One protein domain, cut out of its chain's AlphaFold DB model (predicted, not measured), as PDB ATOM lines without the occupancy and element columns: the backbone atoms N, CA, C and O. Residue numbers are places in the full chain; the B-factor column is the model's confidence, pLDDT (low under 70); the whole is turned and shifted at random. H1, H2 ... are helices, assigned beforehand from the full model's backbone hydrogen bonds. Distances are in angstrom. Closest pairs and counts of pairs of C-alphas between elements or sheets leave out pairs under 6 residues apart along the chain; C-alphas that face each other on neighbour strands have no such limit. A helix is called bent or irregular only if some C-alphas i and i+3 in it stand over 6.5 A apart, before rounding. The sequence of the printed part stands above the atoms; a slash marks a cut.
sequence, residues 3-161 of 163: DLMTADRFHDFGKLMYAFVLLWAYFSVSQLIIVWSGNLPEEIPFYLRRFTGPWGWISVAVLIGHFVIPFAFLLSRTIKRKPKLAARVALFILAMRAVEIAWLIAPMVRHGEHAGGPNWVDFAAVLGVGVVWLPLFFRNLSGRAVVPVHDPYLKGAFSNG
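AT A GLANCE: This is residues 3 to 161 of the 163 residues of an uncharacterized protein of Acidobacteria bacterium (UniProt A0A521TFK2). What would one see first in this model? Three long helices, H1, H3 and H5, lie together as an elongated up-and-down bundle, with the short H2 across the end where H1 stops and H3 starts, and the short H4 at the other end. Beyond the far end of H5 and the small H6, the long H7 folds back and opens away from H5 like the second arm of a V, and a long link leads from it to the small H8; residues 128 to 146, of which 128 to 142 belong to H7, and residues 148 to 153 stand free. What is it made of, and how large is it? The printed part has 159 residues with eight named helices, H1 to H8 in order, and no named strand; its class is all helix. It is loose, with a radius of gyration of the C-alphas of 20.0 A, and its C-alphas span 59 by 33 by 25 A.

HOW THE PARTS SIT: What does the first helix touch? H1, residues 7 to 38, touches H3, residues 53 to 75, with its residues 14 to 25 alone; the closest C-alphas, of Tyr 18 and Leu 74, are 5.9 A apart, and they run opposite ways at a steep tilt of 35.2 degrees, only just past shallow. With residues 32 to 36 alone H1 only just touches H2, residues 44 to 51, in 3 pairs of C-alphas within 8 A, the closest being Val 35 and Ile 44 at 6.3 A. With residues 7 to 15 alone it touches H4, residues 77 to 81, where the C-alphas of His 11 and Lys 80 are closest at 4.7 A. How does the third bundle helix stand? H5, residues 83 to 109, touches H3 at a shallow tilt of 23 degrees, opposite ways, with the C-alphas of His 66 and Met 96 closest at 5.6 A. It touches H1 with residues 83 to 90 alone, the same way at a shallow tilt of 22 degrees, closest at the C-alphas of Phe 10 and Pro 83, 6.2 A apart. What follows the bundle? H6, residues 112 to 115, is close to H5 but not clearly touching, at 7.1 A between the C-alphas of Pro 107 and Ala 115. H7, residues 120 to 142, is also close to H5 but not clearly touching, with the C-alphas of Ala 102 and Asp 122 closest at 6.6 A, and they run opposite ways at a steep tilt of 47 degrees. H8, residues 154 to 159, touches no helix and is apart from H7. Are the helix backbones complete? Each O i to N i+4 pair is within hydrogen-bond range in H1, H4 and H8, against 3 of 4 in H2, 15 of 19 in H3, 21 of 23 in H5 and 17 of 19 in H7, while H6 is too short for such a pair.

IN THESE COORDINATES: Where do the long helices lie? H1 begins at C-alpha 7, (-52.872, 20.122, -6.655), and is 46.3 A long; H3 is 32.9 A, H5 39.0 A and H7 32.7 A, ending at C-alpha 142, (-42.855, 43.324, -6.973). H8 ends at C-alpha 159, (-62.441, 26.803, -15.048). Which are irregular? H5 is irregular, with C-alphas 104 and 107 7.1 A apart, and H3 only just, with C-alphas 66 and 69 6.8 A apart.

THE WHOLE: How far does it reach? The two C-alphas farthest apart are those of Gly 112 and Ser 159, at 62.2 A, while those of Asp 3 and Gly 161 are 6.6 A apart. Is it whole, and where is confidence low? The printed part has no cut, and the link from H7 to H8, 11 residues, is long while the other links are tight. The mean pLDDT of the printed part is 86.7, with residues 3 to 5, 111 to 117 and 158 to 161 under 70.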
ATOM      1  N   ASP A   3     -57.484  29.427  -6.339       61.09
ATOM      2  CA  ASP A   3     -58.017  28.728  -7.525       61.09
ATOM      3  C   ASP A   3     -56.968  28.481  -8.623       61.09
ATOM      4  O   ASP A   3     -57.169  27.660  -9.511       61.09
ATOM      5  N   LEU A   4     -55.820  29.170  -8.570       62.50
ATOM      6  CA  LEU A   4     -54.687  28.924  -9.471       62.50
ATOM      7  C   LEU A   4     -53.684  27.913  -8.894       62.50
ATOM      8  O   LEU A   4     -52.817  27.436  -9.627       62.50
ATOM      9  N   MET A   5     -53.770  27.610  -7.598       66.06
ATOM     10  CA  MET A   5     -52.832  26.765  -6.852       66.06
ATOM     11  C   MET A   5     -53.401  25.359  -6.622       66.06
ATOM     12  O   MET A   5     -53.311  24.806  -5.527       66.06
ATOM     13  N   THR A   6     -53.986  24.769  -7.665       75.75
ATOM     14  CA  THR A   6     -54.569  23.423  -7.614       75.75
ATOM     15  C   THR A   6     -53.484  22.350  -7.523       75.75
ATOM     16  O   THR A   6     -52.412  22.466  -8.125       75.75
ATOM     17  N   ALA A   7     -53.778  21.261  -6.808       73.06
ATOM     18  CA  ALA A   7     -52.872  20.122  -6.655       73.06
ATOM     19  C   ALA A   7     -52.425  19.522  -8.002       73.06
ATOM     20  O   ALA A   7     -51.303  19.024  -8.106       73.06
ATOM     21  N   ASP A   8     -53.266  19.600  -9.035       77.88
ATOM     22  CA  ASP A   8     -52.960  19.031 -10.349       77.88
ATOM     23  C   ASP A   8     -51.951  19.870 -11.139       77.88
ATOM     24  O   ASP A   8     -51.055  19.310 -11.767       77.88
ATOM     25  N   ARG A   9     -51.962  21.201 -10.992       78.75
ATOM     26  CA  ARG A   9     -50.913  22.052 -11.579       78.75
ATOM     27  C   ARG A   9     -49.558  21.822 -10.918       78.75
ATOM     28  O   ARG A   9     -48.542  21.718 -11.598       78.75
ATOM     29  N   PHE A  10     -49.531  21.684  -9.592       78.44
ATOM     30  CA  PHE A  10     -48.305  21.300  -8.880       78.44
ATOM     31  C   PHE A  10     -47.809  19.914  -9.296       78.44
ATOM     32  O   PHE A  10     -46.602  19.700  -9.425       78.44
ATOM     33  N   HIS A  11     -48.730  18.993  -9.570       82.94
ATOM     34  CA  HIS A  11     -48.400  17.680 -10.103       82.94
ATOM     35  C   HIS A  11     -47.776  17.755 -11.503       82.94
ATOM     36  O   HIS A  11     -46.812  17.032 -11.767       82.94
ATOM     37  N   ASP A  12     -48.253  18.649 -12.370       86.75
ATOM     38  CA  ASP A  12     -47.653  18.896 -13.685       86.75
ATOM     39  C   ASP A  12     -46.249  19.499 -13.579       86.75
ATOM     40  O   ASP A  12     -45.328  18.996 -14.225       86.75
ATOM     41  N   PHE A  13     -46.028  20.472 -12.688       87.62
ATOM     42  CA  PHE A  13     -44.674  20.965 -12.396       87.62
ATOM     43  C   PHE A  13     -43.758  19.852 -11.872       87.62
ATOM     44  O   PHE A  13     -42.601  19.757 -12.278       87.62
ATOM     45  N   GLY A  14     -44.275  18.959 -11.024       88.12
ATOM     46  CA  GLY A  14     -43.542  17.786 -10.552       88.12
ATOM     47  C   GLY A  14     -43.184  16.797 -11.671       88.12
ATOM     48  O   GLY A  14     -42.104  16.203 -11.636       88.12
ATOM     49  N   LYS A  15     -44.050  16.620 -12.678       90.56
ATOM     50  CA  LYS A  15     -43.744  15.831 -13.886       90.56
ATOM     51  C   LYS A  15     -42.667  16.500 -14.741       90.56
ATOM     52  O   LYS A  15     -41.743  15.814 -15.163       90.56
ATOM     53  N   LEU A  16     -42.762  17.812 -14.950       93.81
ATOM     54  CA  LEU A  16     -41.767  18.594 -15.690       93.81
ATOM     55  C   LEU A  16     -40.392  18.528 -15.019       93.81
ATOM     56  O   LEU A  16     -39.401  18.213 -15.669       93.81
ATOM     57  N   MET A  17     -40.343  18.732 -13.702       94.06
ATOM     58  CA  MET A  17     -39.111  18.617 -12.919       94.06
ATOM     59  C   MET A  17     -38.501  17.216 -13.027       94.06
ATOM     60  O   MET A  17     -37.298  17.082 -13.227       94.06
ATOM     61  N   TYR A  18     -39.329  16.171 -12.960       94.12
ATOM     62  CA  TYR A  18     -38.880  14.793 -13.157       94.12
ATOM     63  C   TYR A  18     -38.308  14.559 -14.562       94.12
ATOM     64  O   TYR A  18     -37.239  13.967 -14.697       94.12
ATOM     65  N   ALA A  19     -38.979  15.066 -15.599       96.00
ATOM     66  CA  ALA A  19     -38.503  14.973 -16.974       96.00
ATOM     67  C   ALA A  19     -37.146  15.672 -17.158       96.00
ATOM     68  O   ALA A  19     -36.259  15.115 -17.798       96.00
ATOM     69  N   PHE A  20     -36.940  16.841 -16.544       96.44
ATOM     70  CA  PHE A  20     -35.649  17.532 -16.599       96.44
ATOM     71  C   PHE A  20     -34.535  16.808 -15.837       96.44
ATOM     72  O   PHE A  20     -33.403  16.808 -16.309       96.44
ATOM     73  N   VAL A  21     -34.833  16.154 -14.709       96.25
ATOM     74  CA  VAL A  21     -33.853  15.294 -14.014       96.25
ATOM     75  C   VAL A  21     -33.419  14.134 -14.916       96.25
ATOM     76  O   VAL A  21     -32.226  13.852 -15.018       96.25
ATOM     77  N   LEU A  22     -34.369  13.492 -15.608       96.62
ATOM     78  CA  LEU A  22     -34.071  12.431 -16.577       96.62
ATOM     79  C   LEU A  22     -33.250  12.949 -17.761       96.62
ATOM     80  O   LEU A  22     -32.280  12.310 -18.156       96.62
ATOM     81  N   LEU A  23     -33.615  14.113 -18.304       97.38
ATOM     82  CA  LEU A  23     -32.899  14.744 -19.410       97.38
ATOM     83  C   LEU A  23     -31.458  15.096 -19.023       97.38
ATOM     84  O   LEU A  23     -30.524  14.821 -19.772       97.38
ATOM     85  N   TRP A  24     -31.270  15.673 -17.839       97.00
ATOM     86  CA  TRP A  24     -29.944  15.974 -17.309       97.00
ATOM     87  C   TRP A  24     -29.102  14.701 -17.160       97.00
ATOM     88  O   TRP A  24     -27.943  14.675 -17.581       97.00
ATOM     89  N   ALA A  25     -29.686  13.632 -16.611       96.19
ATOM     90  CA  ALA A  25     -28.993  12.359 -16.444       96.19
ATOM     91  C   ALA A  25     -28.622  11.745 -17.795       96.19
ATOM     92  O   ALA A  25     -27.503  11.267 -17.962       96.19
ATOM     93  N   TYR A  26     -29.525  11.829 -18.775       96.69
ATOM     94  CA  TYR A  26     -29.260  11.403 -20.142       96.69
ATOM     95  C   TYR A  26     -28.041  12.121 -20.727       96.69
ATOM     96  O   TYR A  26     -27.123  11.447 -21.191       96.69
ATOM     97  N   PHE A  27     -27.979  13.455 -20.663       96.94
ATOM     98  CA  PHE A  27     -26.827  14.194 -21.191       96.94
ATOM     99  C   PHE A  27     -25.536  13.875 -20.438       96.94
ATOM    100  O   PHE A  27     -24.508  13.636 -21.069       96.94
ATOM    101  N   SER A  28     -25.595  13.797 -19.109       95.62
ATOM    102  CA  SER A  28     -24.422  13.533 -18.264       95.62
ATOM    103  C   SER A  28     -23.829  12.144 -18.512       95.62
ATOM    104  O   SER A  28     -22.615  11.994 -18.653       95.62
ATOM    105  N   VAL A  29     -24.685  11.122 -18.606       95.19
ATOM    106  CA  VAL A  29     -24.263   9.745 -18.893       95.19
ATOM    107  C   VAL A  29     -23.813   9.608 -20.345       95.19
ATOM    108  O   VAL A  29     -22.795   8.971 -20.600       95.19
ATOM    109  N   SER A  30     -24.516  10.236 -21.293       97.12
ATOM    110  CA  SER A  30     -24.121  10.213 -22.707       97.12
ATOM    111  C   SER A  30     -22.735  10.820 -22.906       97.12
ATOM    112  O   SER A  30     -21.897  10.210 -23.562       97.12
ATOM    113  N   GLN A  31     -22.459  11.969 -22.282       96.50
ATOM    114  CA  GLN A  31     -21.136  12.592 -22.327       96.50
ATOM    115  C   GLN A  31     -20.058  11.660 -21.761       96.50
ATOM    116  O   GLN A  31     -19.010  11.491 -22.384       96.50
ATOM    117  N   LEU A  32     -20.328  11.018 -20.618       95.38
ATOM    118  CA  LEU A  32     -19.392  10.072 -20.014       95.38
ATOM    119  C   LEU A  32     -19.091   8.906 -20.960       95.38
ATOM    120  O   LEU A  32     -17.924   8.606 -21.186       95.38
ATOM    121  N   ILE A  33     -20.117   8.265 -21.524       96.62
ATOM    122  CA  ILE A  33     -19.941   7.109 -22.415       96.62
ATOM    123  C   ILE A  33     -19.167   7.503 -23.676       96.62
ATOM    124  O   ILE A  33     -18.285   6.751 -24.089       96.62
ATOM    125  N   ILE A  34     -19.464   8.665 -24.269       96.81
ATOM    126  CA  ILE A  34     -18.786   9.153 -25.478       96.81
ATOM    127  C   ILE A  34     -17.296   9.375 -25.203       96.81
ATOM    128  O   ILE A  34     -16.463   8.790 -25.892       96.81
ATOM    129  N   VAL A  35     -16.956  10.151 -24.168       96.50
ATOM    130  CA  VAL A  35     -15.552  10.468 -23.849       96.50
ATOM    131  C   VAL A  35     -14.796   9.219 -23.404       96.50
ATOM    132  O   VAL A  35     -13.663   8.990 -23.825       96.50
ATOM    133  N   TRP A  36     -15.424   8.379 -22.581       95.94
ATOM    134  CA  TRP A  36     -14.799   7.154 -22.090       95.94
ATOM    135  C   TRP A  36     -14.551   6.138 -23.208       95.94
ATOM    136  O   TRP A  36     -13.494   5.515 -23.239       95.94
ATOM    137  N   SER A  37     -15.494   5.988 -24.145       96.75
ATOM    138  CA  SER A  37     -15.337   5.062 -25.274       96.75
ATOM    139  C   SER A  37     -14.377   5.600 -26.334       96.75
ATOM    140  O   SER A  37     -13.654   4.817 -26.941       96.75
ATOM    141  N   GLY A  38     -14.359   6.919 -26.557       96.56
ATOM    142  CA  GLY A  38     -13.413   7.559 -27.470       96.56
ATOM    143  C   GLY A  38     -11.974   7.526 -26.951       96.56
ATOM    144  O   GLY A  38     -11.051   7.402 -27.751       96.56
ATOM    145  N   ASN A  39     -11.785   7.604 -25.627       95.50
ATOM    146  CA  ASN A  39     -10.487   7.564 -24.939       95.50
ATOM    147  C   ASN A  39      -9.420   8.479 -25.578       95.50
ATOM    148  O   ASN A  39      -8.239   8.138 -25.652       95.50
ATOM    149  N   LEU A  40      -9.854   9.647 -26.063       96.69
ATOM    150  CA  LEU A  40      -8.986  10.647 -26.673       96.69
ATOM    151  C   LEU A  40      -8.101  11.284 -25.589       96.69
ATOM    152  O   LEU A  40      -8.627  11.675 -24.538       96.69
ATOM    153  N   PRO A  41      -6.777  11.407 -25.806       95.00
ATOM    154  CA  PRO A  41      -5.850  11.918 -24.795       95.00
ATOM    155  C   PRO A  41      -6.147  13.367 -24.382       95.00
ATOM    156  O   PRO A  41      -5.806  13.768 -23.268       95.00
ATOM    157  N   GLU A  42      -6.819  14.137 -25.234       92.81
ATOM    158  CA  GLU A  42      -7.249  15.507 -24.955       92.81
ATOM    159  C   GLU A  42      -8.485  15.566 -24.037       92.81
ATOM    160  O   GLU A  42      -8.636  16.516 -23.268       92.81
ATOM    161  N   GLU A  43      -9.359  14.553 -24.075       93.00
ATOM    162  CA  GLU A  43     -10.666  14.569 -23.400       93.00
ATOM    163  C   GLU A  43     -10.694  13.716 -22.122       93.00
ATOM    164  O   GLU A  43     -11.252  14.136 -21.100       93.00
ATOM    165  N   ILE A  44     -10.046  12.543 -22.131       93.75
ATOM    166  CA  ILE A  44     -10.025  11.607 -20.995       93.75
ATOM    167  C   ILE A  44      -9.521  12.236 -19.674       93.75
ATOM    168  O   ILE A  44     -10.084  11.905 -18.618       93.75
ATOM    169  N   PRO A  45      -8.556  13.194 -19.648       92.12
ATOM    170  CA  PRO A  45      -8.086  13.783 -18.393       92.12
ATOM    171  C   PRO A  45      -9.188  14.493 -17.600       92.12
ATOM    172  O   PRO A  45      -9.078  14.607 -16.375       92.12
ATOM    173  N   PHE A  46     -10.261  14.941 -18.264       91.00
ATOM    174  CA  PHE A  46     -11.423  15.522 -17.598       91.00
ATOM    175  C   PHE A  46     -12.044  14.534 -16.598       91.00
ATOM    176  O   PHE A  46     -12.221  14.877 -15.425       91.00
ATOM    177  N   TYR A  47     -12.336  13.304 -17.026       92.81
ATOM    178  CA  TYR A  47     -12.950  12.301 -16.153       92.81
ATOM    179  C   TYR A  47     -11.941  11.668 -15.194       92.81
ATOM    180  O   TYR A  47     -12.280  11.442 -14.034       92.81
ATOM    181  N   LEU A  48     -10.681  11.480 -15.605       91.31
ATOM    182  CA  LEU A  48      -9.644  10.926 -14.723       91.31
ATOM    183  C   LEU A  48      -9.431  11.780 -13.466       91.31
ATOM    184  O   LEU A  48      -9.409  11.244 -12.358       91.31
ATOM    185  N   ARG A  49      -9.356  13.110 -13.600       88.88
ATOM    186  CA  ARG A  49      -9.220  14.022 -12.445       88.88
ATOM    187  C   ARG A  49     -10.431  14.003 -11.511       88.88
ATOM    188  O   ARG A  49     -10.304  14.349 -10.343       88.88
ATOM    189  N   ARG A  50     -11.605  13.626 -12.024       89.81
ATOM    190  CA  ARG A  50     -12.873  13.617 -11.281       89.81
ATOM    191  C   ARG A  50     -13.194  12.267 -10.662       89.81
ATOM    192  O   ARG A  50     -13.908  12.226  -9.670       89.81
ATOM    193  N   PHE A  51     -12.667  11.172 -11.198       89.12
ATOM    194  CA  PHE A  51     -12.847   9.829 -10.638       89.12
ATOM    195  C   PHE A  51     -11.717   9.397  -9.704       89.12
ATOM    196  O   PHE A  51     -11.811   8.346  -9.076       89.12
ATOM    197  N   THR A  52     -10.676  10.216  -9.559       84.94
ATOM    198  CA  THR A  52      -9.555   9.960  -8.651       84.94
ATOM    199  C   THR A  52      -9.564  10.909  -7.451       84.94
ATOM    200  O   THR A  52     -10.117  12.011  -7.494       84.94
ATOM    201  N   GLY A  53      -8.958  10.465  -6.347       84.88
ATOM    202  CA  GLY A  53      -8.803  11.274  -5.138       84.88
ATOM    203  C   GLY A  53     -10.133  11.746  -4.516       84.88
ATOM    204  O   GLY A  53     -11.161  11.079  -4.658       84.88
ATOM    205  N   PRO A  54     -10.139  12.902  -3.825       83.75
ATOM    206  CA  PRO A  54     -11.332  13.449  -3.165       83.75
ATOM    207  C   PRO A  54     -12.503  13.733  -4.116       83.75
ATOM    208  O   PRO A  54     -13.665  13.614  -3.728       83.75
ATOM    209  N   TRP A  55     -12.211  14.075  -5.374       87.75
ATOM    210  CA  TRP A  55     -13.227  14.367  -6.386       87.75
ATOM    211  C   TRP A  55     -14.020  13.129  -6.806       87.75
ATOM    212  O   TRP A  55     -15.187  13.267  -7.174       87.75
ATOM    213  N   GLY A  56     -13.447  11.928  -6.657       90.31
ATOM    214  CA  GLY A  56     -14.154  10.665  -6.871       90.31
ATOM    215  C   GLY A  56     -15.393  10.538  -5.984       90.31
ATOM    216  O   GLY A  56     -16.483  10.239  -6.473       90.31
ATOM    217  N   TRP A  57     -15.266  10.875  -4.697       90.62
ATOM    218  CA  TRP A  57     -16.396  10.869  -3.763       90.62
ATOM    219  C   TRP A  57     -17.477  11.878  -4.151       90.62
ATOM    220  O   TRP A  57     -18.667  11.586  -4.039       90.62
ATOM    221  N   ILE A  58     -17.078  13.040  -4.667       91.75
ATOM    222  CA  ILE A  58     -18.013  14.071  -5.133       91.75
ATOM    223  C   ILE A  58     -18.717  13.618  -6.410       91.75
ATOM    224  O   ILE A  58     -19.916  13.839  -6.530       91.75
ATOM    225  N   SER A  59     -18.032  12.927  -7.324       93.06
ATOM    226  CA  SER A  59     -18.661  12.323  -8.509       93.06
ATOM    227  C   SER A  59     -19.799  11.380  -8.120       93.06
ATOM    228  O   SER A  59     -20.898  11.463  -8.669       93.06
ATOM    229  N   VAL A  60     -19.565  10.523  -7.120       94.31
ATOM    230  CA  VAL A  60     -20.592   9.619  -6.583       94.31
ATOM    231  C   VAL A  60     -21.714  10.408  -5.904       94.31
ATOM    232  O   VAL A  60     -22.889  10.117  -6.125       94.31
ATOM    233  N   ALA A  61     -21.379  11.443  -5.129       94.19
ATOM    234  CA  ALA A  61     -22.370  12.308  -4.494       94.19
ATOM    235  C   ALA A  61     -23.240  13.059  -5.518       94.19
ATOM    236  O   ALA A  61     -24.443  13.187  -5.305       94.19
ATOM    237  N   VAL A  62     -22.674  13.509  -6.641       95.25
ATOM    238  CA  VAL A  62     -23.414  14.139  -7.744       95.25
ATOM    239  C   VAL A  62     -24.330  13.121  -8.416       95.25
ATOM    240  O   VAL A  62     -25.511  13.406  -8.593       95.25
ATOM    241  N   LEU A  63     -23.848  11.911  -8.712       95.00
ATOM    242  CA  LEU A  63     -24.686  10.851  -9.279       95.00
ATOM    243  C   LEU A  63     -25.878  10.523  -8.364       95.00
ATOM    244  O   LEU A  63     -27.030  10.501  -8.804       95.00
ATOM    245  N   ILE A  64     -25.621  10.292  -7.078       96.69
ATOM    246  CA  ILE A  64     -26.665   9.915  -6.122       96.69
ATOM    247  C   ILE A  64     -27.595  11.102  -5.837       96.69
ATOM    248  O   ILE A  64     -28.816  10.963  -5.886       96.69
ATOM    249  N   GLY A  65     -27.036  12.274  -5.551       95.44
ATOM    250  CA  GLY A  65     -27.783  13.449  -5.113       95.44
ATOM    251  C   GLY A  65     -28.496  14.193  -6.238       95.44
ATOM    252  O   GLY A  65     -29.594  14.692  -6.020       95.44
ATOM    253  N   HIS A  66     -27.931  14.256  -7.441       95.44
ATOM    254  CA  HIS A  66     -28.547  14.974  -8.561       95.44
ATOM    255  C   HIS A  66     -29.484  14.077  -9.388       95.44
ATOM    256  O   HIS A  66     -30.453  14.574  -9.965       95.44
ATOM    257  N   PHE A  67     -29.244  12.759  -9.419       95.25
ATOM    258  CA  PHE A  67     -30.085  11.817 -10.160       95.25
ATOM    259  C   PHE A  67     -30.858  10.850  -9.264       95.25
ATOM    260  O   PHE A  67     -32.081  10.954  -9.208       95.25
ATOM    261  N   VAL A  68     -30.190   9.932  -8.557       95.88
ATOM    262  CA  VAL A  68     -30.863   8.791  -7.894       95.88
ATOM    263  C   VAL A  68     -31.909   9.247  -6.873       95.88
ATOM    264  O   VAL A  68     -33.051   8.785  -6.899       95.88
ATOM    265  N   ILE A  69     -31.540  10.181  -5.995       95.00
ATOM    266  CA  ILE A  69     -32.415  10.691  -4.938       95.00
ATOM    267  C   ILE A  69     -33.606  11.474  -5.534       95.00
ATOM    268  O   ILE A  69     -34.751  11.119  -5.232       95.00
ATOM    269  N   PRO A  70     -33.408  12.492  -6.401       94.38
ATOM    270  CA  PRO A  70     -34.514  13.195  -7.048       94.38
ATOM    271  C   PRO A  70     -35.403  12.278  -7.885       94.38
ATOM    272  O   PRO A  70     -36.624  12.413  -7.832       94.38
ATOM    273  N   PHE A  71     -34.818  11.325  -8.613       93.75
ATOM    274  CA  PHE A  71     -35.547  10.327  -9.389       93.75
ATOM    275  C   PHE A  71     -36.479   9.506  -8.492       93.75
ATOM    276  O   PHE A  71     -37.681   9.450  -8.752       93.75
ATOM    277  N   ALA A  72     -35.957   8.936  -7.402       93.88
ATOM    278  CA  ALA A  72     -36.736   8.107  -6.485       93.88
ATOM    279  C   ALA A  72     -37.869   8.898  -5.812       93.88
ATOM    280  O   ALA A  72     -39.011   8.432  -5.760       93.88
ATOM    281  N   PHE A  73     -37.593  10.122  -5.348       92.00
ATOM    282  CA  PHE A  73     -38.626  10.966  -4.743       92.00
ATOM    283  C   PHE A  73     -39.688  11.403  -5.755       92.00
ATOM    284  O   PHE A  73     -40.881  11.394  -5.444       92.00
ATOM    285  N   LEU A  74     -39.286  11.766  -6.972       90.81
ATOM    286  CA  LEU A  74     -40.221  12.226  -7.991       90.81
ATOM    287  C   LEU A  74     -40.962  11.088  -8.681       90.81
ATOM    288  O   LEU A  74     -42.011  11.340  -9.269       90.81
ATOM    289  N   LEU A  75     -40.527   9.836  -8.565       91.19
ATOM    290  CA  LEU A  75     -41.322   8.699  -9.026       91.19
ATOM    291  C   LEU A  75     -42.687   8.641  -8.312       91.19
ATOM    292  O   LEU A  75     -43.705   8.317  -8.927       91.19
ATOM    293  N   SER A  76     -42.743   9.044  -7.038       88.31
ATOM    294  CA  SER A  76     -43.973   9.040  -6.244       88.31
ATOM    295  C   SER A  76     -44.970  10.128  -6.667       88.31
ATOM    296  O   SER A  76     -44.723  11.333  -6.534       88.31
ATOM    297  N   ARG A  77     -46.179   9.707  -7.067       82.31
ATOM    298  CA  ARG A  77     -47.317  10.609  -7.336       82.31
ATOM    299  C   ARG A  77     -47.666  11.480  -6.122       82.31
ATOM    300  O   ARG A  77     -48.018  12.647  -6.280       82.31
ATOM    301  N   THR A  78     -47.541  10.938  -4.911       81.69
ATOM    302  CA  THR A  78     -47.880  11.637  -3.660       81.69
ATOM    303  C   THR A  78     -46.973  12.838  -3.409       81.69
ATOM    304  O   THR A  78     -47.447  13.874  -2.940       81.69
ATOM    305  N   ILE A  79     -45.685  12.727  -3.742       79.56
ATOM    306  CA  ILE A  79     -44.719  13.824  -3.590       79.56
ATOM    307  C   ILE A  79     -45.020  14.931  -4.604       79.56
ATOM    308  O   ILE A  79     -45.074  16.100  -4.228       79.56
ATOM    309  N   LYS A  80     -45.332  14.561  -5.853       79.19
ATOM    310  CA  LYS A  80     -45.684  15.511  -6.921       79.19
ATOM    311  C   LYS A  80     -46.966  16.313  -6.638       79.19
ATOM    312  O   LYS A  80     -47.058  17.458  -7.056       79.19
ATOM    313  N   ARG A  81     -47.942  15.757  -5.908       80.50
ATOM    314  CA  ARG A  81     -49.200  16.461  -5.559       80.50
ATOM    315  C   ARG A  81     -49.111  17.334  -4.303       80.50
ATOM    316  O   ARG A  81     -50.034  18.098  -4.043       80.50
ATOM    317  N   LYS A  82     -48.044  17.217  -3.501       85.56
ATOM    318  CA  LYS A  82     -47.869  17.970  -2.247       85.56
ATOM    319  C   LYS A  82     -46.901  19.142  -2.470       85.56
ATOM    320  O   LYS A  82     -45.690  18.913  -2.463       85.56
ATOM    321  N   PRO A  83     -47.381  20.402  -2.558       82.06
ATOM    322  CA  PRO A  83     -46.546  21.553  -2.927       82.06
ATOM    323  C   PRO A  83     -45.321  21.734  -2.026       82.06
ATOM    324  O   PRO A  83     -44.217  21.969  -2.507       82.06
ATOM    325  N   LYS A  84     -45.487  21.542  -0.709       87.12
ATOM    326  CA  LYS A  84     -44.388  21.653   0.264       87.12
ATOM    327  C   LYS A  84     -43.289  20.609   0.042       87.12
ATOM    328  O   LYS A  84     -42.121  20.918   0.243       87.12
ATOM    329  N   LEU A  85     -43.645  19.381  -0.345       87.81
ATOM    330  CA  LEU A  85     -42.657  18.332  -0.615       87.81
ATOM    331  C   LEU A  85     -41.984  18.557  -1.969       87.81
ATOM    332  O   LEU A  85     -40.761  18.501  -2.038       87.81
ATOM    333  N   ALA A  86     -42.755  18.894  -3.006       87.69
ATOM    334  CA  ALA A  86     -42.213  19.240  -4.317       87.69
ATOM    335  C   ALA A  86     -41.216  20.413  -4.235       87.69
ATOM    336  O   ALA A  86     -40.127  20.324  -4.794       87.69
ATOM    337  N   ALA A  87     -41.530  21.457  -3.460       90.12
ATOM    338  CA  ALA A  87     -40.631  22.589  -3.232       90.12
ATOM    339  C   ALA A  87     -39.338  22.192  -2.495       90.12
ATOM    340  O   ALA A  87     -38.264  22.677  -2.842       90.12
ATOM    341  N   ARG A  88     -39.411  21.285  -1.510       93.25
ATOM    342  CA  ARG A  88     -38.215  20.759  -0.823       93.25
ATOM    343  C   ARG A  88     -37.317  19.971  -1.772       93.25
ATOM    344  O   ARG A  88     -36.107  20.144  -1.727       93.25
ATOM    345  N   VAL A  89     -37.903  19.143  -2.640       93.31
ATOM    346  CA  VAL A  89     -37.145  18.411  -3.667       93.31
ATOM    347  C   VAL A  89     -36.515  19.385  -4.664       93.31
ATOM    348  O   VAL A  89     -35.341  19.240  -4.975       93.31
ATOM    349  N   ALA A  90     -37.244  20.413  -5.104       93.69
ATOM    350  CA  ALA A  90     -36.704  21.444  -5.988       93.69
ATOM    351  C   ALA A  90     -35.516  22.191  -5.355       93.69
ATOM    352  O   ALA A  90     -34.487  22.371  -6.002       93.69
ATOM    353  N   LEU A  91     -35.624  22.572  -4.077       94.12
ATOM    354  CA  LEU A  91     -34.532  23.220  -3.346       94.12
ATOM    355  C   LEU A  91     -33.321  22.290  -3.188       94.12
ATOM    356  O   LEU A  91     -32.184  22.729  -3.337       94.12
ATOM    357  N   PHE A  92     -33.563  21.006  -2.925       96.00
ATOM    358  CA  PHE A  92     -32.508  19.998  -2.858       96.00
ATOM    359  C   PHE A  92     -31.793  19.823  -4.206       96.00
ATOM    360  O   PHE A  92     -30.565  19.839  -4.242       96.00
ATOM    361  N   ILE A  93     -32.536  19.737  -5.316       95.50
ATOM    362  CA  ILE A  93     -31.961  19.695  -6.671       95.50
ATOM    363  C   ILE A  93     -31.128  20.956  -6.929       95.50
ATOM    364  O   ILE A  93     -30.021  20.853  -7.445       95.50
ATOM    365  N   LEU A  94     -31.608  22.137  -6.528       93.62
ATOM    366  CA  LEU A  94     -30.869  23.391  -6.694       93.62
ATOM    367  C   LEU A  94     -29.555  23.407  -5.891       93.62
ATOM    368  O   LEU A  94     -28.531  23.862  -6.397       93.62
ATOM    369  N   ALA A  95     -29.559  22.877  -4.667       92.81
ATOM    370  CA  ALA A  95     -28.342  22.720  -3.873       92.81
ATOM    371  C   ALA A  95     -27.364  21.733  -4.532       92.81
ATOM    372  O   ALA A  95     -26.175  22.024  -4.657       92.81
ATOM    373  N   MET A  96     -27.864  20.599  -5.029       94.62
ATOM    374  CA  MET A  96     -27.043  19.632  -5.761       94.62
ATOM    375  C   MET A  96     -26.515  20.188  -7.083       94.62
ATOM    376  O   MET A  96     -25.398  19.853  -7.469       94.62
ATOM    377  N   ARG A  97     -27.248  21.093  -7.739       93.69
ATOM    378  CA  ARG A  97     -26.776  21.813  -8.926       93.69
ATOM    379  C   ARG A  97     -25.568  22.693  -8.610       93.69
ATOM    380  O   ARG A  97     -24.644  22.770  -9.411       93.69
ATOM    381  N   ALA A  98     -25.532  23.323  -7.437       91.38
ATOM    382  CA  ALA A  98     -24.355  24.068  -6.995       91.38
ATOM    383  C   ALA A  98     -23.139  23.143  -6.784       91.38
ATOM    384  O   ALA A  98     -22.038  23.465  -7.230       91.38
ATOM    385  N   VAL A  99     -23.352  21.971  -6.174       91.56
ATOM    386  CA  VAL A  99     -22.304  20.946  -6.000       91.56
ATOM    387  C   VAL A  99     -21.799  20.434  -7.352       91.56
ATOM    388  O   VAL A  99     -20.594  20.306  -7.547       91.56
ATOM    389  N   GLU A 100     -22.696  20.187  -8.306       92.81
ATOM    390  CA  GLU A 100     -22.342  19.776  -9.667       92.81
ATOM    391  C   GLU A 100     -21.519  20.852 -10.388       92.81
ATOM    392  O   GLU A 100     -20.505  20.535 -11.002       92.81
ATOM    393  N   ILE A 101     -21.888  22.133 -10.285       90.38
ATOM    394  CA  ILE A 101     -21.107  23.230 -10.882       90.38
ATOM    395  C   ILE A 101     -19.697  23.281 -10.280       90.38
ATOM    396  O   ILE A 101     -18.718  23.417 -11.018       90.38
ATOM    397  N   ALA A 102     -19.572  23.113  -8.961       88.81
ATOM    398  CA  ALA A 102     -18.267  23.017  -8.313       88.81
ATOM    399  C   ALA A 102     -17.472  21.807  -8.839       88.81
ATOM    400  O   ALA A 102     -16.301  21.947  -9.186       88.81
ATOM    401  N   TRP A 103     -18.116  20.649  -8.988       90.56
ATOM    402  CA  TRP A 103     -17.525  19.443  -9.574       90.56
ATOM    403  C   TRP A 103     -17.099  19.621 -11.047       90.56
ATOM    404  O   TRP A 103     -16.079  19.077 -11.480       90.56
ATOM    405  N   LEU A 104     -17.830  20.426 -11.823       90.00
ATOM    406  CA  LEU A 104     -17.501  20.744 -13.213       90.00
ATOM    407  C   LEU A 104     -16.298  21.687 -13.326       90.00
ATOM    408  O   LEU A 104     -15.463  21.479 -14.204       90.00
ATOM    409  N   ILE A 105     -16.174  22.694 -12.458       87.94
ATOM    410  CA  ILE A 105     -15.191  23.781 -12.632       87.94
ATOM    411  C   ILE A 105     -13.934  23.575 -11.780       87.94
ATOM    412  O   ILE A 105     -12.816  23.694 -12.285       87.94
ATOM    413  N   ALA A 106     -14.085  23.258 -10.494       84.94
ATOM    414  CA  ALA A 106     -12.984  23.317  -9.534       84.94
ATOM    415  C   ALA A 106     -11.788  22.396  -9.866       84.94
ATOM    416  O   ALA A 106     -10.658  22.879  -9.761       84.94
ATOM    417  N   PRO A 107     -11.968  21.147 -10.356       83.81
ATOM    418  CA  PRO A 107     -10.845  20.285 -10.751       83.81
ATOM    419  C   PRO A 107     -10.026  20.803 -11.946       83.81
ATOM    420  O   PRO A 107      -8.943  20.286 -12.215       83.81
ATOM    421  N   MET A 108     -10.551  21.771 -12.707       80.56
ATOM    422  CA  MET A 108      -9.845  22.367 -13.852       80.56
ATOM    423  C   MET A 108      -9.006  23.571 -13.456       80.56
ATOM    424  O   MET A 108      -7.985  23.819 -14.084       80.56
ATOM    425  N   VAL A 109      -9.458  24.328 -12.457       77.62
ATOM    426  CA  VAL A 109      -8.851  25.610 -12.074       77.62
ATOM    427  C   VAL A 109      -7.836  25.432 -10.942       77.62
ATOM    428  O   VAL A 109      -6.901  26.219 -10.816       77.62
ATOM    429  N   ARG A 110      -8.008  24.408 -10.099       74.00
ATOM    430  CA  ARG A 110      -7.175  24.200  -8.912       74.00
ATOM    431  C   ARG A 110      -6.026  23.231  -9.187       74.00
ATOM    432  O   ARG A 110      -6.239  22.082  -9.565       74.00
ATOM    433  N   HIS A 111      -4.810  23.697  -8.910       66.75
ATOM    434  CA  HIS A 111      -3.570  22.923  -8.962       66.75
ATOM    435  C   HIS A 111      -2.781  23.091  -7.649       66.75
ATOM    436  O   HIS A 111      -2.973  24.071  -6.927       66.75
ATOM    437  N   GLY A 112      -1.900  22.138  -7.328       68.00
ATOM    438  CA  GLY A 112      -1.051  22.196  -6.128       68.00
ATOM    439  C   GLY A 112      -1.829  22.036  -4.815       68.00
ATOM    440  O   GLY A 112      -2.727  21.203  -4.722       68.00
ATOM    441  N   GLU A 113      -1.507  22.841  -3.799       59.09
ATOM    442  CA  GLU A 113      -2.079  22.756  -2.438       59.09
ATOM    443  C   GLU A 113      -3.604  22.962  -2.382       59.09
ATOM    444  O   GLU A 113      -4.273  22.482  -1.471       59.09
ATOM    445  N   HIS A 114      -4.181  23.611  -3.397       61.66
ATOM    446  CA  HIS A 114      -5.621  23.846  -3.501       61.66
ATOM    447  C   HIS A 114      -6.370  22.707  -4.210       61.66
ATOM    448  O   HIS A 114      -7.582  22.792  -4.381       61.66
ATOM    449  N   ALA A 115      -5.693  21.632  -4.632       62.31
ATOM    450  CA  ALA A 115      -6.330  20.495  -5.309       62.31
ATOM    451  C   ALA A 115      -7.219  19.640  -4.379       62.31
ATOM    452  O   ALA A 115      -8.008  18.816  -4.856       62.31
ATOM    453  N   GLY A 116      -7.103  19.840  -3.061       62.62
ATOM    454  CA  GLY A 116      -7.833  19.123  -2.017       62.62
ATOM    455  C   GLY A 116      -9.306  19.524  -1.902       62.62
ATOM    456  O   GLY A 116      -9.703  20.134  -0.920       62.62
ATOM    457  N   GLY A 117     -10.125  19.146  -2.883       69.00
ATOM    458  CA  GLY A 117     -11.587  19.151  -2.764       69.00
ATOM    459  C   GLY A 117     -12.270  20.533  -2.694       69.00
ATOM    460  O   GLY A 117     -11.707  21.544  -3.125       69.00
ATOM    461  N   PRO A 118     -13.533  20.575  -2.223       70.56
ATOM    462  CA  PRO A 118     -14.335  21.791  -2.141       70.56
ATOM    463  C   PRO A 118     -13.779  22.741  -1.082       70.56
ATOM    464  O   PRO A 118     -13.458  22.329   0.032       70.56
ATOM    465  N   ASN A 119     -13.718  24.024  -1.415       78.38
ATOM    466  CA  ASN A 119     -13.284  25.092  -0.521       78.38
ATOM    467  C   ASN A 119     -14.497  25.950  -0.126       78.38
ATOM    468  O   ASN A 119     -15.476  26.054  -0.866       78.38
ATOM    469  N   TRP A 120     -14.414  26.630   1.016       80.31
ATOM    470  CA  TRP A 120     -15.373  27.656   1.424       80.31
ATOM    471  C   TRP A 120     -15.665  28.697   0.329       80.31
ATOM    472  O   TRP A 120     -16.799  29.159   0.199       80.31
ATOM    473  N   VAL A 121     -14.677  29.023  -0.510       82.19
ATOM    474  CA  VAL A 121     -14.850  29.949  -1.642       82.19
ATOM    475  C   VAL A 121     -15.915  29.467  -2.639       82.19
ATOM    476  O   VAL A 121     -16.623  30.293  -3.209       82.19
ATOM    477  N   ASP A 122     -16.097  28.154  -2.816       81.81
ATOM    478  CA  ASP A 122     -17.113  27.609  -3.729       81.81
ATOM    479  C   ASP A 122     -18.528  27.904  -3.206       81.81
ATOM    480  O   ASP A 122     -19.419  28.305  -3.958       81.81
ATOM    481  N   PHE A 123     -18.717  27.799  -1.887       82.25
ATOM    482  CA  PHE A 123     -19.958  28.193  -1.221       82.25
ATOM    483  C   PHE A 123     -20.164  29.709  -1.274       82.25
ATOM    484  O   PHE A 123     -21.268  30.170  -1.567       82.25
ATOM    485  N   ALA A 124     -19.104  30.488  -1.049       85.75
ATOM    486  CA  ALA A 124     -19.157  31.943  -1.124       85.75
ATOM    487  C   ALA A 124     -19.539  32.439  -2.528       85.75
ATOM    488  O   ALA A 124     -20.299  33.397  -2.638       85.75
ATOM    489  N   ALA A 125     -19.085  31.772  -3.595       85.69
ATOM    490  CA  ALA A 125     -19.453  32.115  -4.967       85.69
ATOM    491  C   ALA A 125     -20.956  31.913  -5.224       85.69
ATOM    492  O   ALA A 125     -21.627  32.809  -5.743       85.69
ATOM    493  N   VAL A 126     -21.507  30.772  -4.803       86.38
ATOM    494  CA  VAL A 126     -22.942  30.467  -4.940       86.38
ATOM    495  C   VAL A 126     -23.784  31.446  -4.125       86.38
ATOM    496  O   VAL A 126     -24.768  31.992  -4.631       86.38
ATOM    497  N   LEU A 127     -23.377  31.714  -2.882       88.00
ATOM    498  CA  LEU A 127     -24.050  32.683  -2.020       88.00
ATOM    499  C   LEU A 127     -23.951  34.102  -2.582       88.00
ATOM    500  O   LEU A 127     -24.953  34.806  -2.588       88.00
ATOM    501  N   GLY A 128     -22.794  34.508  -3.106       89.25
ATOM    502  CA  GLY A 128     -22.590  35.825  -3.707       89.25
ATOM    503  C   GLY A 128     -23.520  36.063  -4.893       89.25
ATOM    504  O   GLY A 128     -24.217  37.078  -4.939       89.25
ATOM    505  N   VAL A 129     -23.620  35.092  -5.808       89.88
ATOM    506  CA  VAL A 129     -24.582  35.155  -6.920       89.88
ATOM    507  C   VAL A 129     -26.016  35.193  -6.391       89.88
ATOM    508  O   VAL A 129     -26.806  36.019  -6.844       89.88
ATOM    509  N   GLY A 130     -26.353  34.358  -5.405       88.44
ATOM    510  CA  GLY A 130     -27.683  34.334  -4.791       88.44
ATOM    511  C   GLY A 130     -28.074  35.664  -4.138       88.44
ATOM    512  O   GLY A 130     -29.193  36.135  -4.336       88.44
ATOM    513  N   VAL A 131     -27.147  36.304  -3.421       91.12
ATOM    514  CA  VAL A 131     -27.344  37.596  -2.742       91.12
ATOM    515  C   VAL A 131     -27.560  38.732  -3.735       91.12
ATOM    516  O   VAL A 131     -28.322  39.643  -3.441       91.12
ATOM    517  N   VAL A 132     -26.942  38.688  -4.915       93.12
ATOM    518  CA  VAL A 132     -27.186  39.693  -5.961       93.12
ATOM    519  C   VAL A 132     -28.475  39.386  -6.725       93.12
ATOM    520  O   VAL A 132     -29.285  40.278  -6.982       93.12
ATOM    521  N   TRP A 133     -28.693  38.122  -7.082       94.00
ATOM    522  CA  TRP A 133     -29.789  37.722  -7.956       94.00
ATOM    523  C   TRP A 133     -31.155  37.758  -7.263       94.00
ATOM    524  O   TRP A 133     -32.110  38.267  -7.849       94.00
ATOM    525  N   LEU A 134     -31.267  37.278  -6.016       93.25
ATOM    526  CA  LEU A 134     -32.551  37.203  -5.305       93.25
ATOM    527  C   LEU A 134     -33.199  38.585  -5.099       93.25
ATOM    528  O   LEU A 134     -34.372  38.729  -5.447       93.25
ATOM    529  N   PRO A 135     -32.499  39.629  -4.611       93.44
ATOM    530  CA  PRO A 135     -33.094  40.955  -4.469       93.44
ATOM    531  C   PRO A 135     -33.516  41.559  -5.808       93.44
ATOM    532  O   PRO A 135     -34.589  42.151  -5.896       93.44
ATOM    533  N   LEU A 136     -32.716  41.384  -6.866       92.50
ATOM    534  CA  LEU A 136     -33.066  41.857  -8.207       92.50
ATOM    535  C   LEU A 136     -34.307  41.139  -8.747       92.50
ATOM    536  O   LEU A 136     -35.195  41.784  -9.306       92.50
ATOM    537  N   PHE A 137     -34.393  39.824  -8.538       92.00
ATOM    538  CA  PHE A 137     -35.555  39.021  -8.892       92.00
ATOM    539  C   PHE A 137     -36.810  39.506  -8.159       92.00
ATOM    540  O   PHE A 137     -37.809  39.816  -8.807       92.00
ATOM    541  N   PHE A 138     -36.753  39.656  -6.832       92.06
ATOM    542  CA  PHE A 138     -37.901  40.115  -6.047       92.06
ATOM    543  C   PHE A 138     -38.294  41.559  -6.358       92.06
ATOM    544  O   PHE A 138     -39.485  41.847  -6.421       92.06
ATOM    545  N   ARG A 139     -37.330  42.449  -6.625       91.19
ATOM    546  CA  ARG A 139     -37.595  43.824  -7.073       91.19
ATOM    547  C   ARG A 139     -38.329  43.850  -8.414       91.19
ATOM    548  O   ARG A 139     -39.257  44.630  -8.599       91.19
ATOM    549  N   ASN A 140     -37.928  42.995  -9.352       90.31
ATOM    550  CA  ASN A 140     -38.593  42.891 -10.649       90.31
ATOM    551  C   ASN A 140     -39.979  42.237 -10.535       90.31
ATOM    552  O   ASN A 140     -40.883  42.597 -11.289       90.31
ATOM    553  N   LEU A 141     -40.148  41.299  -9.598       89.25
ATOM    554  CA  LEU A 141     -41.420  40.631  -9.338       89.25
ATOM    555  C   LEU A 141     -42.424  41.563  -8.647       89.25
ATOM    556  O   LEU A 141     -43.590  41.569  -9.024       89.25
ATOM    557  N   SER A 142     -41.987  42.369  -7.675       87.25
ATOM    558  CA  SER A 142     -42.855  43.324  -6.973       87.25
ATOM    559  C   SER A 142     -43.297  44.488  -7.860       87.25
ATOM    560  O   SER A 142     -44.367  45.050  -7.643       87.25
ATOM    561  N   GLY A 143     -42.510  44.826  -8.886       80.81
ATOM    562  CA  GLY A 143     -42.847  45.857  -9.867       80.81
ATOM    563  C   GLY A 143     -43.855  45.433 -10.944       80.81
ATOM    564  O   GLY A 143     -44.134  46.233 -11.837       80.81
ATOM    565  N   ARG A 144     -44.372  44.194 -10.930       83.00
ATOM    566  CA  ARG A 144     -45.265  43.655 -11.975       83.00
ATOM    567  C   ARG A 144     -46.434  42.868 -11.380       83.00
ATOM    568  O   ARG A 144     -46.331  42.281 -10.310       83.00
ATOM    569  N   ALA A 145     -47.552  42.814 -12.104       80.69
ATOM    570  CA  ALA A 145     -48.665  41.942 -11.734       80.69
ATOM    571  C   ALA A 145     -48.235  40.464 -11.840       80.69
ATOM    572  O   ALA A 145     -47.873  39.996 -12.918       80.69
ATOM    573  N   VAL A 146     -48.278  39.731 -10.721       78.50
ATOM    574  CA  VAL A 146     -47.856  38.314 -10.629       78.50
ATOM    575  C   VAL A 146     -48.768  37.383 -11.437       78.50
ATOM    576  O   VAL A 146     -48.337  36.330 -11.898       78.50
ATOM    577  N   VAL A 147     -50.029  37.774 -11.624       80.44
ATOM    578  CA  VAL A 147     -50.984  37.080 -12.490       80.44
ATOM    579  C   VAL A 147     -51.226  37.957 -13.721       80.44
ATOM    580  O   VAL A 147     -51.563  39.132 -13.550       80.44
ATOM    581  N   PRO A 148     -51.074  37.429 -14.948       78.06
ATOM    582  CA  PRO A 148     -51.272  38.211 -16.162       78.06
ATOM    583  C   PRO A 148     -52.769  38.461 -16.389       78.06
ATOM    584  O   PRO A 148     -53.463  37.660 -17.003       78.06
ATOM    585  N   VAL A 149     -53.277  39.589 -15.879       78.62
ATOM    586  CA  VAL A 149     -54.716  39.939 -15.875       78.62
ATOM    587  C   VAL A 149     -55.331  39.991 -17.285       78.62
ATOM    588  O   VAL A 149     -56.528  39.763 -17.438       78.62
ATOM    589  N   HIS A 150     -54.522  40.241 -18.318       79.12
ATOM    590  CA  HIS A 150     -54.964  40.362 -19.712       79.12
ATOM    591  C   HIS A 150     -54.719  39.111 -20.574       79.12
ATOM    592  O   HIS A 150     -54.854  39.182 -21.793       79.12
ATOM    593  N   ASP A 151     -54.355  37.974 -19.978       81.19
ATOM    594  CA  ASP A 151     -54.128  36.736 -20.728       81.19
ATOM    595  C   ASP A 151     -55.469  36.077 -21.144       81.19
ATOM    596  O   ASP A 151     -56.293  35.768 -20.274       81.19
ATOM    597  N   PRO A 152     -55.707  35.820 -22.452       82.62
ATOM    598  CA  PRO A 152     -56.901  35.123 -22.940       82.62
ATOM    599  C   PRO A 152     -57.137  33.749 -22.291       82.62
ATOM    600  O   PRO A 152     -58.287  33.344 -22.097       82.62
ATOM    601  N   TYR A 153     -56.070  33.041 -21.915       79.31
ATOM    602  CA  TYR A 153     -56.136  31.704 -21.320       79.31
ATOM    603  C   TYR A 153     -56.419  31.728 -19.815       79.31
ATOM    604  O   TYR A 153     -56.739  30.686 -19.236       79.31
ATOM    605  N   LEU A 154     -56.369  32.899 -19.170       77.31
ATOM    606  CA  LEU A 154     -56.552  33.023 -17.724       77.31
ATOM    607  C   LEU A 154     -57.933  32.518 -17.274       77.31
ATOM    608  O   LEU A 154     -58.033  31.801 -16.280       77.31
ATOM    609  N   LYS A 155     -58.994  32.829 -18.031       74.38
ATOM    610  CA  LYS A 155     -60.362  32.368 -17.728       74.38
ATOM    611  C   LYS A 155     -60.488  30.842 -17.789       74.38
ATOM    612  O   LYS A 155     -61.066  30.251 -16.881       74.38
ATOM    613  N   GLY A 156     -59.899  30.209 -18.808       71.06
ATOM    614  CA  GLY A 156     -59.878  28.747 -18.948       71.06
ATOM    615  C   GLY A 156     -59.018  28.060 -17.882       71.06
ATOM    616  O   GLY A 156     -59.328  26.968 -17.409       71.06
ATOM    617  N   ALA A 157     -57.959  28.735 -17.431       71.06
ATOM    618  CA  ALA A 157     -57.146  28.260 -16.323       71.06
ATOM    619  C   ALA A 157     -57.979  28.184 -15.025       71.06
ATOM    620  O   ALA A 157     -57.862  27.202 -14.293       71.06
ATOM    621  N   PHE A 158     -58.835  29.175 -14.751       68.56
ATOM    622  CA  PHE A 158     -59.733  29.156 -13.589       68.56
ATOM    623  C   PHE A 158     -60.835  28.088 -13.686       68.56
ATOM    624  O   PHE A 158     -61.162  27.481 -12.669       68.56
ATOM    625  N   SER A 159     -61.377  27.810 -14.878       66.81
ATOM    626  CA  SER A 159     -62.441  26.803 -15.048       66.81
ATOM    627  C   SER A 159     -61.943  25.359 -14.930       66.81
ATOM    628  O   SER A 159     -62.650  24.508 -14.403       66.81
ATOM    629  N   ASN A 160     -60.712  25.076 -15.368       61.34
ATOM    630  CA  ASN A 160     -60.142  23.720 -15.374       61.34
ATOM    631  C   ASN A 160     -59.628  23.244 -13.999       61.34
ATOM    632  O   ASN A 160     -59.072  22.154 -13.902       61.34
ATOM    633  N   GLY A 161     -59.767  24.048 -12.940       52.94
ATOM    634  CA  GLY A 161     -59.378  23.677 -11.573       52.94
ATOM    635  C   GLY A 161     -60.447  22.909 -10.781       52.94
ATOM    636  O   GLY A 161     -60.198  22.608  -9.616       52.94
TER     637      GLY A 161